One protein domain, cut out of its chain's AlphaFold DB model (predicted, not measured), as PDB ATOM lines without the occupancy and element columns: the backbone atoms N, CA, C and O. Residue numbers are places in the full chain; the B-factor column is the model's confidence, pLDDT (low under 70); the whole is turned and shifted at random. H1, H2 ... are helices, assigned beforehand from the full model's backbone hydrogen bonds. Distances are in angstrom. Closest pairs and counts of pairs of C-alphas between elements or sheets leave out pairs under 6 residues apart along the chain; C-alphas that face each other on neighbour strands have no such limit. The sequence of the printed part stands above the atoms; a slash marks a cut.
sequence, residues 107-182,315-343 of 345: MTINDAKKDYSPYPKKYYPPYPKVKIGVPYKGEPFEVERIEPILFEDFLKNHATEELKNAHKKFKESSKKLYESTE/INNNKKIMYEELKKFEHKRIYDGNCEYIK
ATOM      1  N   MET A 107     171.394 197.115 267.022       91.56
ATOM      2  CA  MET A 107     172.029 197.790 265.885       91.56
ATOM      3  C   MET A 107     171.317 199.089 265.479       91.56
ATOM      4  O   MET A 107     171.960 199.986 264.930       91.56
ATOM      5  N   THR A 108     170.016 199.231 265.760       90.75
ATOM      6  CA  THR A 108     169.292 200.498 265.526       90.75
ATOM      7  C   THR A 108     169.623 201.587 266.542       90.75
ATOM      8  O   THR A 108     169.336 202.763 266.302       90.75
ATOM      9  N   ILE A 109     170.215 201.214 267.676       91.69
ATOM     10  CA  ILE A 109     170.697 202.148 268.686       91.69
ATOM     11  C   ILE A 109     172.126 202.530 268.298       91.69
ATOM     12  O   ILE A 109     172.976 201.662 268.139       91.69
ATOM     13  N   ASN A 110     172.423 203.816 268.114       91.25
ATOM     14  CA  ASN A 110     173.793 204.255 267.828       91.25
ATOM     15  C   ASN A 110     174.664 204.290 269.099       91.25
ATOM     16  O   ASN A 110     174.200 203.999 270.198       91.25
ATOM     17  N   ASP A 111     175.951 204.575 268.936       93.25
ATOM     18  CA  ASP A 111     176.854 204.750 270.072       93.25
ATOM     19  C   ASP A 111     176.608 206.097 270.754       93.25
ATOM     20  O   ASP A 111     176.313 207.105 270.099       93.25
ATOM     21  N   ALA A 112     176.766 206.105 272.075       93.81
ATOM     22  CA  ALA A 112     176.811 207.320 272.868       93.81
ATOM     23  C   ALA A 112     178.063 208.133 272.501       93.81
ATOM     24  O   ALA A 112     179.106 207.574 272.142       93.81
ATOM     25  N   LYS A 113     177.971 209.461 272.589       91.75
ATOM     26  CA  LYS A 113     179.028 210.376 272.134       91.75
ATOM     27  C   LYS A 113     179.399 211.379 273.210       91.75
ATOM     28  O   LYS A 113     178.550 211.827 273.971       91.75
ATOM     29  N   LYS A 114     180.666 211.794 273.221       91.19
ATOM     30  CA  LYS A 114     181.188 212.861 274.093       91.19
ATOM     31  C   LYS A 114     180.878 214.253 273.515       91.19
ATOM     32  O   LYS A 114     181.726 215.133 273.502       91.19
ATOM     33  N   ASP A 115     179.671 214.431 272.979       87.38
ATOM     34  CA  ASP A 115     179.138 215.682 272.435       87.38
ATOM     35  C   ASP A 115     177.678 215.895 272.853       87.38
ATOM     36  O   ASP A 115     177.064 215.017 273.459       87.38
ATOM     37  N   TYR A 116     177.119 217.090 272.625       83.06
ATOM     38  CA  TYR A 116     175.762 217.367 273.081       83.06
ATOM     39  C   TYR A 116     174.695 216.684 272.229       83.06
ATOM     40  O   TYR A 116     174.693 216.679 270.997       83.06
ATOM     41  N   SER A 117     173.709 216.189 272.980       86.88
ATOM     42  CA  SER A 117     172.985 214.942 272.781       86.88
ATOM     43  C   SER A 117     173.879 213.701 272.977       86.88
ATOM     44  O   SER A 117     173.971 212.887 272.059       86.88
ATOM     45  N   PRO A 118     174.476 213.528 274.181       89.38
ATOM     46  CA  PRO A 118     175.455 212.466 274.449       89.38
ATOM     47  C   PRO A 118     174.844 211.065 274.491       89.38
ATOM     48  O   PRO A 118     175.550 210.060 274.520       89.38
ATOM     49  N   TYR A 119     173.516 211.003 274.531       91.56
ATOM     50  CA  TYR A 119     172.750 209.779 274.656       91.56
ATOM     51  C   TYR A 119     172.885 208.901 273.407       91.56
ATOM     52  O   TYR A 119     172.883 209.431 272.289       91.56
ATOM     53  N   PRO A 120     172.876 207.568 273.574       91.88
ATOM     54  CA  PRO A 120     172.586 206.688 272.456       91.88
ATOM     55  C   PRO A 120     171.188 207.013 271.904       91.88
ATOM     56  O   PRO A 120     170.270 207.379 272.641       91.88
ATOM     57  N   LYS A 121     171.018 206.914 270.590       88.94
ATOM     58  CA  LYS A 121     169.787 207.246 269.869       88.94
ATOM     59  C   LYS A 121     169.270 206.021 269.148       88.94
ATOM     60  O   LYS A 121     169.990 205.439 268.338       88.94
ATOM     61  N   LYS A 122     168.007 205.692 269.405       86.50
ATOM     62  CA  LYS A 122     167.254 204.675 268.677       86.50
ATOM     63  C   LYS A 122     166.657 205.291 267.412       86.50
ATOM     64  O   LYS A 122     166.054 206.369 267.458       86.50
ATOM     65  N   TYR A 123     166.822 204.605 266.284       79.88
ATOM     66  CA  TYR A 123     166.237 204.987 265.002       79.88
ATOM     67  C   TYR A 123     165.153 203.987 264.599       79.88
ATOM     68  O   TYR A 123     165.420 202.795 264.496       79.88
ATOM     69  N   TYR A 124     163.942 204.477 264.335       68.88
ATOM     70  CA  TYR A 124     162.834 203.648 263.856       68.88
ATOM     71  C   TYR A 124     162.812 203.627 262.315       68.88
ATOM     72  O   TYR A 124     162.624 204.684 261.701       68.88
ATOM     73  N   PRO A 125     163.004 202.471 261.651       64.12
ATOM     74  CA  PRO A 125     162.604 202.305 260.251       64.12
ATOM     75  C   PRO A 125     161.059 202.255 260.138       64.12
ATOM     76  O   PRO A 125     160.420 201.842 261.102       64.12
ATOM     77  N   PRO A 126     160.419 202.649 259.011       53.16
ATOM     78  CA  PRO A 126     160.957 203.097 257.727       53.16
ATOM     79  C   PRO A 126     160.361 204.464 257.318       53.16
ATOM     80  O   PRO A 126     159.413 204.518 256.539       53.16
ATOM     81  N   TYR A 127     160.880 205.596 257.807       46.03
ATOM     82  CA  TYR A 127     160.368 206.908 257.370       46.03
ATOM     83  C   TYR A 127     161.437 207.755 256.660       46.03
ATOM     84  O   TYR A 127     162.430 208.148 257.275       46.03
ATOM     85  N   PRO A 128     161.252 208.078 255.361       44.66
ATOM     86  CA  PRO A 128     162.326 208.566 254.497       44.66
ATOM     87  C   PRO A 128     162.626 210.067 254.608       44.66
ATOM     88  O   PRO A 128     163.291 210.598 253.724       44.66
ATOM     89  N   LYS A 129     162.145 210.802 255.622       50.25
ATOM     90  CA  LYS A 129     162.271 212.277 255.588       50.25
ATOM     91  C   LYS A 129     162.828 212.958 256.831       50.25
ATOM     92  O   LYS A 129     163.349 214.058 256.684       50.25
ATOM     93  N   VAL A 130     162.841 212.333 258.012       48.59
ATOM     94  CA  VAL A 130     163.522 212.934 259.171       48.59
ATOM     95  C   VAL A 130     164.118 211.856 260.076       48.59
ATOM     96  O   VAL A 130     163.400 211.164 260.792       48.59
ATOM     97  N   LYS A 131     165.449 211.716 260.070       54.09
ATOM     98  CA  LYS A 131     166.193 210.883 261.031       54.09
ATOM     99  C   LYS A 131     166.238 211.569 262.404       54.09
ATOM    100  O   LYS A 131     167.318 211.925 262.878       54.09
ATOM    101  N   ILE A 132     165.090 211.801 263.044       63.53
ATOM    102  CA  ILE A 132     165.088 212.232 264.449       63.53
ATOM    103  C   ILE A 132     165.295 210.980 265.296       63.53
ATOM    104  O   ILE A 132     164.349 210.273 265.622       63.53
ATOM    105  N   GLY A 133     166.557 210.674 265.595       73.44
ATOM    106  CA  GLY A 133     166.883 209.628 266.559       73.44
ATOM    107  C   GLY A 133     166.356 210.025 267.936       73.44
ATOM    108  O   GLY A 133     166.635 211.133 268.405       73.44
ATOM    109  N   VAL A 134     165.592 209.138 268.570       86.25
ATOM    110  CA  VAL A 134     165.055 209.356 269.917       86.25
ATOM    111  C   VAL A 134     166.108 208.898 270.926       86.25
ATOM    112  O   VAL A 134     166.654 207.809 270.746       86.25
ATOM    113  N   PRO A 135     166.431 209.690 271.966       90.25
ATOM    114  CA  PRO A 135     167.340 209.247 273.016       90.25
ATOM    115  C   PRO A 135     166.844 207.951 273.661       90.25
ATOM    116  O   PRO A 135     165.713 207.913 274.144       90.25
ATOM    117  N   TYR A 136     167.697 206.932 273.688       92.44
ATOM    118  CA  TYR A 136     167.477 205.704 274.438       92.44
ATOM    119  C   TYR A 136     167.879 205.938 275.897       92.44
ATOM    120  O   TYR A 136     168.998 206.369 276.184       92.44
ATOM    121  N   LYS A 137     166.953 205.690 276.822       93.44
ATOM    122  CA  LYS A 137     167.062 206.025 278.251       93.44
ATOM    123  C   LYS A 137     167.063 204.780 279.142       93.44
ATOM    124  O   LYS A 137     166.789 204.880 280.337       93.44
ATOM    125  N   GLY A 138     167.366 203.613 278.574       92.94
ATOM    126  CA  GLY A 138     167.356 202.339 279.296       92.94
ATOM    127  C   GLY A 138     165.971 201.697 279.409       92.94
ATOM    128  O   GLY A 138     165.776 200.810 280.242       92.94
ATOM    129  N   GLU A 139     165.003 202.130 278.598       93.50
ATOM    130  CA  GLU A 139     163.725 201.438 278.452       93.50
ATOM    131  C   GLU A 139     163.921 199.976 277.997       93.50
ATOM    132  O   GLU A 139     164.949 199.645 277.396       93.50
ATOM    133  N   PRO A 140     162.966 199.067 278.282       94.69
ATOM    134  CA  PRO A 140     163.038 197.696 277.788       94.69
ATOM    135  C   PRO A 140     163.234 197.651 276.273       94.69
ATOM    136  O   PRO A 140     162.644 198.464 275.553       94.69
ATOM    137  N   PHE A 141     164.019 196.691 275.789       94.00
ATOM    138  CA  PHE A 141     164.034 196.369 274.365       94.00
ATOM    139  C   PHE A 141     162.625 195.931 273.916       94.00
ATOM    140  O   PHE A 141     161.785 195.510 274.711       94.00
ATOM    141  N   GLU A 142     162.318 196.083 272.640       92.44
ATOM    142  CA  GLU A 142     161.065 195.646 272.034       92.44
ATOM    143  C   GLU A 142     160.848 194.145 272.188       92.44
ATOM    144  O   GLU A 142     159.760 193.733 272.583       92.44
ATOM    145  N   VAL A 143     161.908 193.354 272.028       93.12
ATOM    146  CA  VAL A 143     161.886 191.913 272.306       93.12
ATOM    147  C   VAL A 143     161.495 191.590 273.757       93.12
ATOM    148  O   VAL A 143     160.732 190.658 273.981       93.12
ATOM    149  N   GLU A 144     161.920 192.401 274.738       95.44
ATOM    150  CA  GLU A 144     161.528 192.225 276.151       95.44
ATOM    151  C   GLU A 144     160.020 192.428 276.349       95.44
ATOM    152  O   GLU A 144     159.435 191.875 277.276       95.44
ATOM    153  N   ARG A 145     159.391 193.256 275.506       94.25
ATOM    154  CA  ARG A 145     157.960 193.570 275.597       94.25
ATOM    155  C   ARG A 145     157.093 192.588 274.822       94.25
ATOM    156  O   ARG A 145     156.010 192.263 275.293       94.25
ATOM    157  N   ILE A 146     157.533 192.189 273.629       94.44
ATOM    158  CA  ILE A 146     156.761 191.315 272.736       94.44
ATOM    159  C   ILE A 146     156.871 189.859 273.190       94.44
ATOM    160  O   ILE A 146     155.867 189.156 273.200       94.44
ATOM    161  N   GLU A 147     158.061 189.428 273.615       93.50
ATOM    162  CA  GLU A 147     158.358 188.032 273.951       93.50
ATOM    163  C   GLU A 147     158.888 187.888 275.392       93.50
ATOM    164  O   GLU A 147     159.969 187.335 275.600       93.50
ATOM    165  N   PRO A 148     158.165 188.367 276.426       93.88
ATOM    166  CA  PRO A 148     158.693 188.435 277.791       93.88
ATOM    167  C   PRO A 148     159.076 187.061 278.357       93.88
ATOM    168  O   PRO A 148     160.111 186.933 279.005       93.88
ATOM    169  N   ILE A 149     158.280 186.022 278.071       91.88
ATOM    170  CA  ILE A 149     158.503 184.657 278.575       91.88
ATOM    171  C   ILE A 149     159.753 184.043 277.935       91.88
ATOM    172  O   ILE A 149     160.631 183.550 278.639       91.88
ATOM    173  N   LEU A 150     159.854 184.094 276.602       92.06
ATOM    174  CA  LEU A 150     161.003 183.544 275.877       92.06
ATOM    175  C   LEU A 150     162.280 184.343 276.153       92.06
ATOM    176  O   LEU A 150     163.363 183.766 276.236       92.06
ATOM    177  N   PHE A 151     162.169 185.662 276.320       95.44
ATOM    178  CA  PHE A 151     163.298 186.511 276.678       95.44
ATOM    179  C   PHE A 151     163.834 186.174 278.074       95.44
ATOM    180  O   PHE A 151     165.047 186.028 278.248       95.44
ATOM    181  N   GLU A 152     162.951 186.013 279.065       94.31
ATOM    182  CA  GLU A 152     163.346 185.613 280.417       94.31
ATOM    183  C   GLU A 152     163.943 184.201 280.435       94.31
ATOM    184  O   GLU A 152     164.991 183.996 281.051       94.31
ATOM    185  N   ASP A 153     163.342 183.248 279.718       91.62
ATOM    186  CA  ASP A 153     163.891 181.898 279.572       91.62
ATOM    187  C   ASP A 153     165.297 181.923 278.956       91.62
ATOM    188  O   ASP A 153     166.230 181.341 279.516       91.62
ATOM    189  N   PHE A 154     165.483 182.669 277.861       94.38
ATOM    190  CA  PHE A 154     166.789 182.847 277.236       94.38
ATOM    191  C   PHE A 154     167.807 183.420 278.222       94.38
ATOM    192  O   PHE A 154     168.876 182.836 278.410       94.38
ATOM    193  N   LEU A 155     167.478 184.528 278.891       94.25
ATOM    194  CA  LEU A 155     168.380 185.148 279.859       94.25
ATOM    195  C   LEU A 155     168.698 184.235 281.041       94.25
ATOM    196  O   LEU A 155     169.829 184.229 281.518       94.25
ATOM    197  N   LYS A 156     167.733 183.468 281.539       92.75
ATOM    198  CA  LYS A 156     167.928 182.627 282.719       92.75
ATOM    199  C   LYS A 156     168.727 181.371 282.390       92.75
ATOM    200  O   LYS A 156     169.668 181.044 283.115       92.75
ATOM    201  N   ASN A 157     168.363 180.694 281.303       89.88
ATOM    202  CA  ASN A 157     168.775 179.319 281.039       89.88
ATOM    203  C   ASN A 157     169.848 179.181 279.955       89.88
ATOM    204  O   ASN A 157     170.527 178.154 279.932       89.88
ATOM    205  N   HIS A 158     170.015 180.181 279.083       91.12
ATOM    206  CA  HIS A 158     170.855 180.063 277.886       91.12
ATOM    207  C   HIS A 158     171.930 181.146 277.763       91.12
ATOM    208  O   HIS A 158     173.033 180.858 277.295       91.12
ATOM    209  N   ALA A 159     171.631 182.379 278.171       93.19
ATOM    210  CA  ALA A 159     172.557 183.498 278.085       93.19
ATOM    211  C   ALA A 159     173.785 183.292 278.982       93.19
ATOM    212  O   ALA A 159     173.697 182.764 280.095       93.19
ATOM    213  N   THR A 160     174.930 183.772 278.504       94.69
ATOM    214  CA  THR A 160     176.169 183.844 279.281       94.69
ATOM    215  C   THR A 160     176.038 184.874 280.405       94.69
ATOM    216  O   THR A 160     175.247 185.817 280.316       94.69
ATOM    217  N   GLU A 161     176.810 184.717 281.482       95.69
ATOM    218  CA  GLU A 161     176.830 185.708 282.569       95.69
ATOM    219  C   GLU A 161     177.356 187.062 282.074       95.69
ATOM    220  O   GLU A 161     176.902 188.119 282.517       95.69
ATOM    221  N   GLU A 162     178.259 187.047 281.096       97.25
ATOM    222  CA  GLU A 162     178.752 188.226 280.394       97.25
ATOM    223  C   GLU A 162     177.609 188.991 279.710       97.25
ATOM    224  O   GLU A 162     177.475 190.197 279.928       97.25
ATOM    225  N   LEU A 163     176.744 188.302 278.953       97.50
ATOM    226  CA  LEU A 163     175.596 188.923 278.285       97.50
ATOM    227  C   LEU A 163     174.594 189.500 279.291       97.50
ATOM    228  O   LEU A 163     174.151 190.639 279.126       97.50
ATOM    229  N   LYS A 164     174.264 188.751 280.352       97.25
ATOM    230  CA  LYS A 164     173.340 189.208 281.409       97.25
ATOM    231  C   LYS A 164     173.850 190.481 282.079       97.25
ATOM    232  O   LYS A 164     173.116 191.462 282.221       97.25
ATOM    233  N   ASN A 165     175.126 190.484 282.462       98.12
ATOM    234  CA  ASN A 165     175.755 191.630 283.104       98.12
ATOM    235  C   ASN A 165     175.832 192.837 282.162       98.12
ATOM    236  O   ASN A 165     175.546 193.956 282.592       98.12
ATOM    237  N   ALA A 166     176.179 192.620 280.892       98.31
ATOM    238  CA  ALA A 166     176.258 193.685 279.899       98.31
ATOM    239  C   ALA A 166     174.882 194.301 279.601       98.31
ATOM    240  O   ALA A 166     174.760 195.523 279.608       98.31
ATOM    241  N   HIS A 167     173.832 193.485 279.436       97.94
ATOM    242  CA  HIS A 167     172.448 193.954 279.257       97.94
ATOM    243  C   HIS A 167     171.985 194.841 280.409       97.94
ATOM    244  O   HIS A 167     171.514 195.960 280.185       97.94
ATOM    245  N   LYS A 168     172.182 194.378 281.648       97.75
ATOM    246  CA  LYS A 168     171.830 195.142 282.847       97.75
ATOM    247  C   LYS A 168     172.581 196.474 282.904       97.75
ATOM    248  O   LYS A 168     171.956 197.527 283.036       97.75
ATOM    249  N   LYS A 169     173.911 196.440 282.758       98.19
ATOM    250  CA  LYS A 169     174.760 197.640 282.813       98.19
ATOM    251  C   LYS A 169     174.446 198.624 281.692       98.19
ATOM    252  O   LYS A 169     174.374 199.817 281.952       98.19
ATOM    253  N   PHE A 170     174.204 198.150 280.471       98.06
ATOM    254  CA  PHE A 170     173.843 199.004 279.339       98.06
ATOM    255  C   PHE A 170     172.589 199.841 279.635       98.06
ATOM    256  O   PHE A 170     172.596 201.059 279.438       98.06
ATOM    257  N   LYS A 171     171.532 199.211 280.169       97.31
ATOM    258  CA  LYS A 171     170.274 199.888 280.524       97.31
ATOM    259  C   LYS A 171     170.452 200.851 281.694       97.31
ATOM    260  O   LYS A 171     170.045 202.011 281.604       97.31
ATOM    261  N   GLU A 172     171.088 200.396 282.772       97.81
ATOM    262  CA  GLU A 172     171.330 201.215 283.965       97.81
ATOM    263  C   GLU A 172     172.204 202.436 283.657       97.81
ATOM    264  O   GLU A 172     171.862 203.550 284.060       97.81
ATOM    265  N   SER A 173     173.294 202.256 282.907       98.06
ATOM    266  CA  SER A 173     174.177 203.356 282.515       98.06
ATOM    267  C   SER A 173     173.494 204.317 281.547       98.06
ATOM    268  O   SER A 173     173.654 205.524 281.704       98.06
ATOM    269  N   SER A 174     172.668 203.833 280.610       97.44
ATOM    270  CA  SER A 174     171.884 204.705 279.714       97.44
ATOM    271  C   SER A 174     170.901 205.587 280.487       97.44
ATOM    272  O   SER A 174     170.794 206.787 280.220       97.44
ATOM    273  N   LYS A 175     170.224 205.020 281.493       97.12
ATOM    274  CA  LYS A 175     169.333 205.774 282.382       97.12
ATOM    275  C   LYS A 175     170.101 206.823 283.192       97.12
ATOM    276  O   LYS A 175     169.723 207.994 283.187       97.12
ATOM    277  N   LYS A 176     171.206 206.424 283.833       97.88
ATOM    278  CA  LYS A 176     172.062 207.336 284.610       97.88
ATOM    279  C   LYS A 176     172.642 208.454 283.747       97.88
ATOM    280  O   LYS A 176     172.650 209.599 284.176       97.88
ATOM    281  N   LEU A 177     173.061 208.160 282.515       97.75
ATOM    282  CA  LEU A 177     173.568 209.167 281.580       97.75
ATOM    283  C   LEU A 177     172.520 210.250 281.309       97.75
ATOM    284  O   LEU A 177     172.848 211.438 281.314       97.75
ATOM    285  N   TYR A 178     171.263 209.850 281.096       95.62
ATOM    286  CA  TYR A 178     170.157 210.789 280.918       95.62
ATOM    287  C   TYR A 178     169.962 211.687 282.145       95.62
ATOM    288  O   TYR A 178     169.933 212.913 282.021       95.62
ATOM    289  N   GLU A 179     169.894 211.089 283.333       96.25
ATOM    290  CA  GLU A 179     169.704 211.805 284.599       96.25
ATOM    291  C   GLU A 179     170.868 212.764 284.907       96.25
ATOM    292  O   GLU A 179     170.638 213.942 285.192       96.25
ATOM    293  N   SER A 180     172.117 212.300 284.784       97.25
ATOM    294  CA  SER A 180     173.318 213.107 285.039       97.25
ATOM    295  C   SER A 180     173.461 214.256 284.035       97.25
ATOM    296  O   SER A 180     173.844 215.362 284.418       97.25
ATOM    297  N   THR A 181     173.073 214.058 282.770       96.00
ATOM    298  CA  THR A 181     173.118 215.128 281.759       96.00
ATOM    299  C   THR A 181     172.050 216.199 282.002       96.00
ATOM    300  O   THR A 181     172.358 217.390 281.928       96.00
ATOM    301  N   GLU A 182     170.808 215.827 282.340       95.62
ATOM    302  CA  GLU A 182     169.777 216.820 282.689       95.62
ATOM    303  C   GLU A 182     170.119 217.554 283.995       95.62
ATOM    304  O   GLU A 182     169.914 218.767 284.100       95.62
ATOM    305  N   ILE A 315     178.526 202.474 278.378       98.25
ATOM    306  CA  ILE A 315     177.410 202.168 277.469       98.25
ATOM    307  C   ILE A 315     177.944 201.541 276.182       98.25
ATOM    308  O   ILE A 315     177.484 200.471 275.783       98.25
ATOM    309  N   ASN A 316     178.935 202.174 275.554       97.81
ATOM    310  CA  ASN A 316     179.493 201.706 274.289       97.81
ATOM    311  C   ASN A 316     180.191 200.346 274.446       97.81
ATOM    312  O   ASN A 316     180.019 199.461 273.605       97.81
ATOM    313  N   ASN A 317     180.916 200.140 275.549       98.19
ATOM    314  CA  ASN A 317     181.556 198.862 275.842       98.19
ATOM    315  C   ASN A 317     180.530 197.742 276.082       98.19
ATOM    316  O   ASN A 317     180.613 196.683 275.465       98.19
ATOM    317  N   ASN A 318     179.517 197.978 276.922       98.31
ATOM    318  CA  ASN A 318     178.492 196.967 277.201       98.31
ATOM    319  C   ASN A 318     177.648 196.653 275.960       98.31
ATOM    320  O   ASN A 318     177.336 195.491 275.723       98.31
ATOM    321  N   LYS A 319     177.346 197.647 275.119       97.75
ATOM    322  CA  LYS A 319     176.684 197.425 273.828       97.75
ATOM    323  C   LYS A 319     177.498 196.500 272.923       97.75
ATOM    324  O   LYS A 319     176.940 195.576 272.333       97.75
ATOM    325  N   LYS A 320     178.811 196.728 272.825       97.81
ATOM    326  CA  LYS A 320     179.716 195.872 272.053       97.81
ATOM    327  C   LYS A 320     179.720 194.438 272.593       97.81
ATOM    328  O   LYS A 320     179.542 193.513 271.808       97.81
ATOM    329  N   ILE A 321     179.846 194.268 273.912       98.06
ATOM    330  CA  ILE A 321     179.803 192.948 274.567       98.06
ATOM    331  C   ILE A 321     178.476 192.245 274.270       98.06
ATOM    332  O   ILE A 321     178.480 191.093 273.850       98.06
ATOM    333  N   MET A 322     177.343 192.936 274.432       97.81
ATOM    334  CA  MET A 322     176.028 192.373 274.118       97.81
ATOM    335  C   MET A 322     175.958 191.882 272.673       97.81
ATOM    336  O   MET A 322     175.515 190.764 272.432       97.81
ATOM    337  N   TYR A 323     176.410 192.697 271.717       97.06
ATOM    338  CA  TYR A 323     176.406 192.328 270.304       97.06
ATOM    339  C   TYR A 323     177.281 191.097 270.029       97.06
ATOM    340  O   TYR A 323     176.828 190.155 269.380       97.06
ATOM    341  N   GLU A 324     178.512 191.074 270.546       96.56
ATOM    342  CA  GLU A 324     179.442 189.953 270.376       96.56
ATOM    343  C   GLU A 324     178.912 188.658 271.007       96.56
ATOM    344  O   GLU A 324     178.979 187.598 270.382       96.56
ATOM    345  N   GLU A 325     178.337 188.733 272.209       96.25
ATOM    346  CA  GLU A 325     177.736 187.581 272.881       96.25
ATOM    347  C   GLU A 325     176.497 187.077 272.136       96.25
ATOM    348  O   GLU A 325     176.408 185.884 271.846       96.25
ATOM    349  N   LEU A 326     175.568 187.959 271.751       96.12
ATOM    350  CA  LEU A 326     174.362 187.581 271.006       96.12
ATOM    351  C   LEU A 326     174.702 186.924 269.662       96.12
ATOM    352  O   LEU A 326     174.079 185.929 269.283       96.12
ATOM    353  N   LYS A 327     175.738 187.406 268.964       95.00
ATOM    354  CA  LYS A 327     176.204 186.808 267.704       95.00
ATOM    355  C   LYS A 327     176.665 185.356 267.850       95.00
ATOM    356  O   LYS A 327     176.494 184.572 266.917       95.00
ATOM    357  N   LYS A 328     177.158 184.935 269.022       93.00
ATOM    358  CA  LYS A 328     177.489 183.518 269.278       93.00
ATOM    359  C   LYS A 328     176.251 182.618 269.240       93.00
ATOM    360  O   LYS A 328     176.357 181.445 268.883       93.00
ATOM    361  N   PHE A 329     175.081 183.155 269.585       92.19
ATOM    362  CA  PHE A 329     173.813 182.427 269.584       92.19
ATOM    363  C   PHE A 329     173.131 182.422 268.208       92.19
ATOM    364  O   PHE A 329     172.389 181.487 267.902       92.19
ATOM    365  N   GLU A 330     173.417 183.392 267.339       87.75
ATOM    366  CA  GLU A 330     172.823 183.494 265.995       87.75
ATOM    367  C   GLU A 330     173.046 182.230 265.144       87.75
ATOM    368  O   GLU A 330     172.141 181.776 264.449       87.75
ATOM    369  N   HIS A 331     174.224 181.607 265.231       80.94
ATOM    370  CA  HIS A 331     174.575 180.436 264.410       80.94
ATOM    371  C   HIS A 331     174.624 179.115 265.189       80.94
ATOM    372  O   HIS A 331     174.915 178.056 264.624       80.94
ATOM    373  N   LYS A 332     174.352 179.144 266.498       84.44
ATOM    374  CA  LYS A 332     174.473 177.962 267.355       84.44
ATOM    375  C   LYS A 332     173.283 177.026 267.142       84.44
ATOM    376  O   LYS A 332     172.142 177.407 267.376       84.44
ATOM    377  N   ARG A 333     173.562 175.787 266.713       76.56
ATOM    378  CA  ARG A 333     172.545 174.786 266.322       76.56
ATOM    379  C   ARG A 333     171.604 174.370 267.454       76.56
ATOM    380  O   ARG A 333     170.440 174.116 267.179       76.56
ATOM    381  N   ILE A 334     172.114 174.258 268.679       80.94
ATOM    382  CA  ILE A 334     171.353 173.909 269.887       80.94
ATOM    383  C   ILE A 334     171.894 174.770 271.021       80.94
ATOM    384  O   ILE A 334     173.110 174.807 271.214       80.94
ATOM    385  N   TYR A 335     171.028 175.464 271.751       81.00
ATOM    386  CA  TYR A 335     171.439 176.201 272.941       81.00
ATOM    387  C   TYR A 335     171.583 175.245 274.124       81.00
ATOM    388  O   TYR A 335     170.734 174.388 274.365       81.00
ATOM    389  N   ASP A 336     172.683 175.390 274.857       71.25
ATOM    390  CA  ASP A 336     172.899 174.643 276.092       71.25
ATOM    391  C   ASP A 336     172.080 175.309 277.204       71.25
ATOM    392  O   ASP A 336     171.980 176.535 277.236       71.25
ATOM    393  N   GLY A 337     171.464 174.518 278.080       65.44
ATOM    394  CA  GLY A 337     170.636 175.030 279.173       65.44
ATOM    395  C   GLY A 337     169.632 173.998 279.678       65.44
ATOM    396  O   GLY A 337     169.137 173.168 278.914       65.44
ATOM    397  N   ASN A 338     169.329 174.037 280.976       63.12
ATOM    398  CA  ASN A 338     168.294 173.200 281.586       63.12
ATOM    399  C   ASN A 338     166.945 173.932 281.541       63.12
ATOM    400  O   ASN A 338     166.476 174.409 282.570       63.12
ATOM    401  N   CYS A 339     166.333 174.030 280.360       63.06
ATOM    402  CA  CYS A 339     165.022 174.662 280.216       63.06
ATOM    403  C   CYS A 339     163.899 173.752 280.755       63.06
ATOM    404  O   CYS A 339     163.906 172.535 280.539       63.06
ATOM    405  N   GLU A 340     162.927 174.335 281.459       56.06
ATOM    406  CA  GLU A 340     161.739 173.622 281.954       56.06
ATOM    407  C   GLU A 340     160.815 173.170 280.815       56.06
ATOM    408  O   GLU A 340     160.259 172.076 280.907       56.06
ATOM    409  N   TYR A 341     160.773 173.921 279.705       55.81
ATOM    410  CA  TYR A 341     160.032 173.594 278.477       55.81
ATOM    411  C   TYR A 341     160.408 172.217 277.898       55.81
ATOM    412  O   TYR A 341     159.595 171.516 277.309       55.81
ATOM    413  N   ILE A 342     161.653 171.784 278.117       55.44
ATOM    414  CA  ILE A 342     162.161 170.486 277.655       55.44
ATOM    415  C   ILE A 342     161.810 169.355 278.641       55.44
ATOM    416  O   ILE A 342     161.702 168.189 278.251       55.44
ATOM    417  N   LYS A 343     161.641 169.670 279.934       50.50
ATOM    418  CA  LYS A 343     161.371 168.673 280.987       50.50
ATOM    419  C   LYS A 343     159.908 168.233 281.021       50.50
ATOM    420  O   LYS A 343     159.651 167.068 281.322       50.50
TER     421      LYS A 343
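What this domain is: This is residues 107 to 182 and 315 to 343 of the 345 residues of an uncharacterized protein of Methanotorris igneus (strain DSM 5666 / JCM 11834 / Kol 5) (UniProt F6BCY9). Two long helices, H3 and H4, pack side by side at a shallow angle and run opposite ways; two shorter helices, H2 and H1, follow one another off the first end of H3, and a small last helix, H5, lies at the far end of a tail after H4. A long stretch with no named element, residues 107 to 141, lies before H1 and folds back on itself as a loop, with a short antiparallel pairing of residues 121 to 122 with 134 to 135 at its foot. The printed part has 105 residues with five named helices, in the order H1, H2, H3, H4, H5, and no named strand; the class is all helix. It is only just loose, close to compact, with a radius of gyration of the C-alphas of 15.7 A, and elongated, spanning 50 by 32 by 22 A.

Where its parts are: Find C-alpha 161 at (176.830, 185.708, 282.569); from there H3, residues 161 to 182, runs 31.9 A to C-alpha 182 at (169.777, 216.820, 282.689). H4, residues 315 to 330, begins at C-alpha 315, (177.410, 202.168, 277.469), and is 22.4 A long. Before H3 look for H2, residues 148 to 158, 14.8 A long, and before that H1, residues 142 to 146. H5, residues 340 to 343, ends at C-alpha 343, (161.371, 168.673, 280.987).

How they stand to each other: Begin at H3, where H4 touches it with 20 pairs of C-alphas within 8 A. The closest are the C-alphas of Ala 166 and Asn 318, 4.8 A apart. The two helices run opposite ways at a shallow tilt of 31 degrees. H2 is close to H3 but not clearly touching; their closest C-alphas, those of Leu 155 and Lys 164, are 6.6 A apart. H2 and H3 run opposite ways at a steep tilt of 53 degrees. H1 is close to H2 but not clearly touching, with the C-alphas of Glu 144 and Phe 151 closest at 6.0 A. H5 is apart from H1, H2, H3 and H4. In H1, H2 and H3 every O i to N i+4 pair is within hydrogen-bond range, in H4 10 of 12 are, and H5 is too short for such a pair.

The domain as a whole: The C-alphas farthest apart are those of Tyr 116 and Lys 343, 51.4 A. Residues 183 to 314 are not printed, and C-alphas 182 and 315 are 17.3 A apart across this cut. Of the links printed whole, H1 to H2 and H2 to H3 are tight, and H4 to H5 is short. Residues 145 to 150, of which 148 to 150 belong to H2, stand free. The mean pLDDT of the printed part is 87.2; look for values under 70 at residues 124 to 132 and 337 to 343.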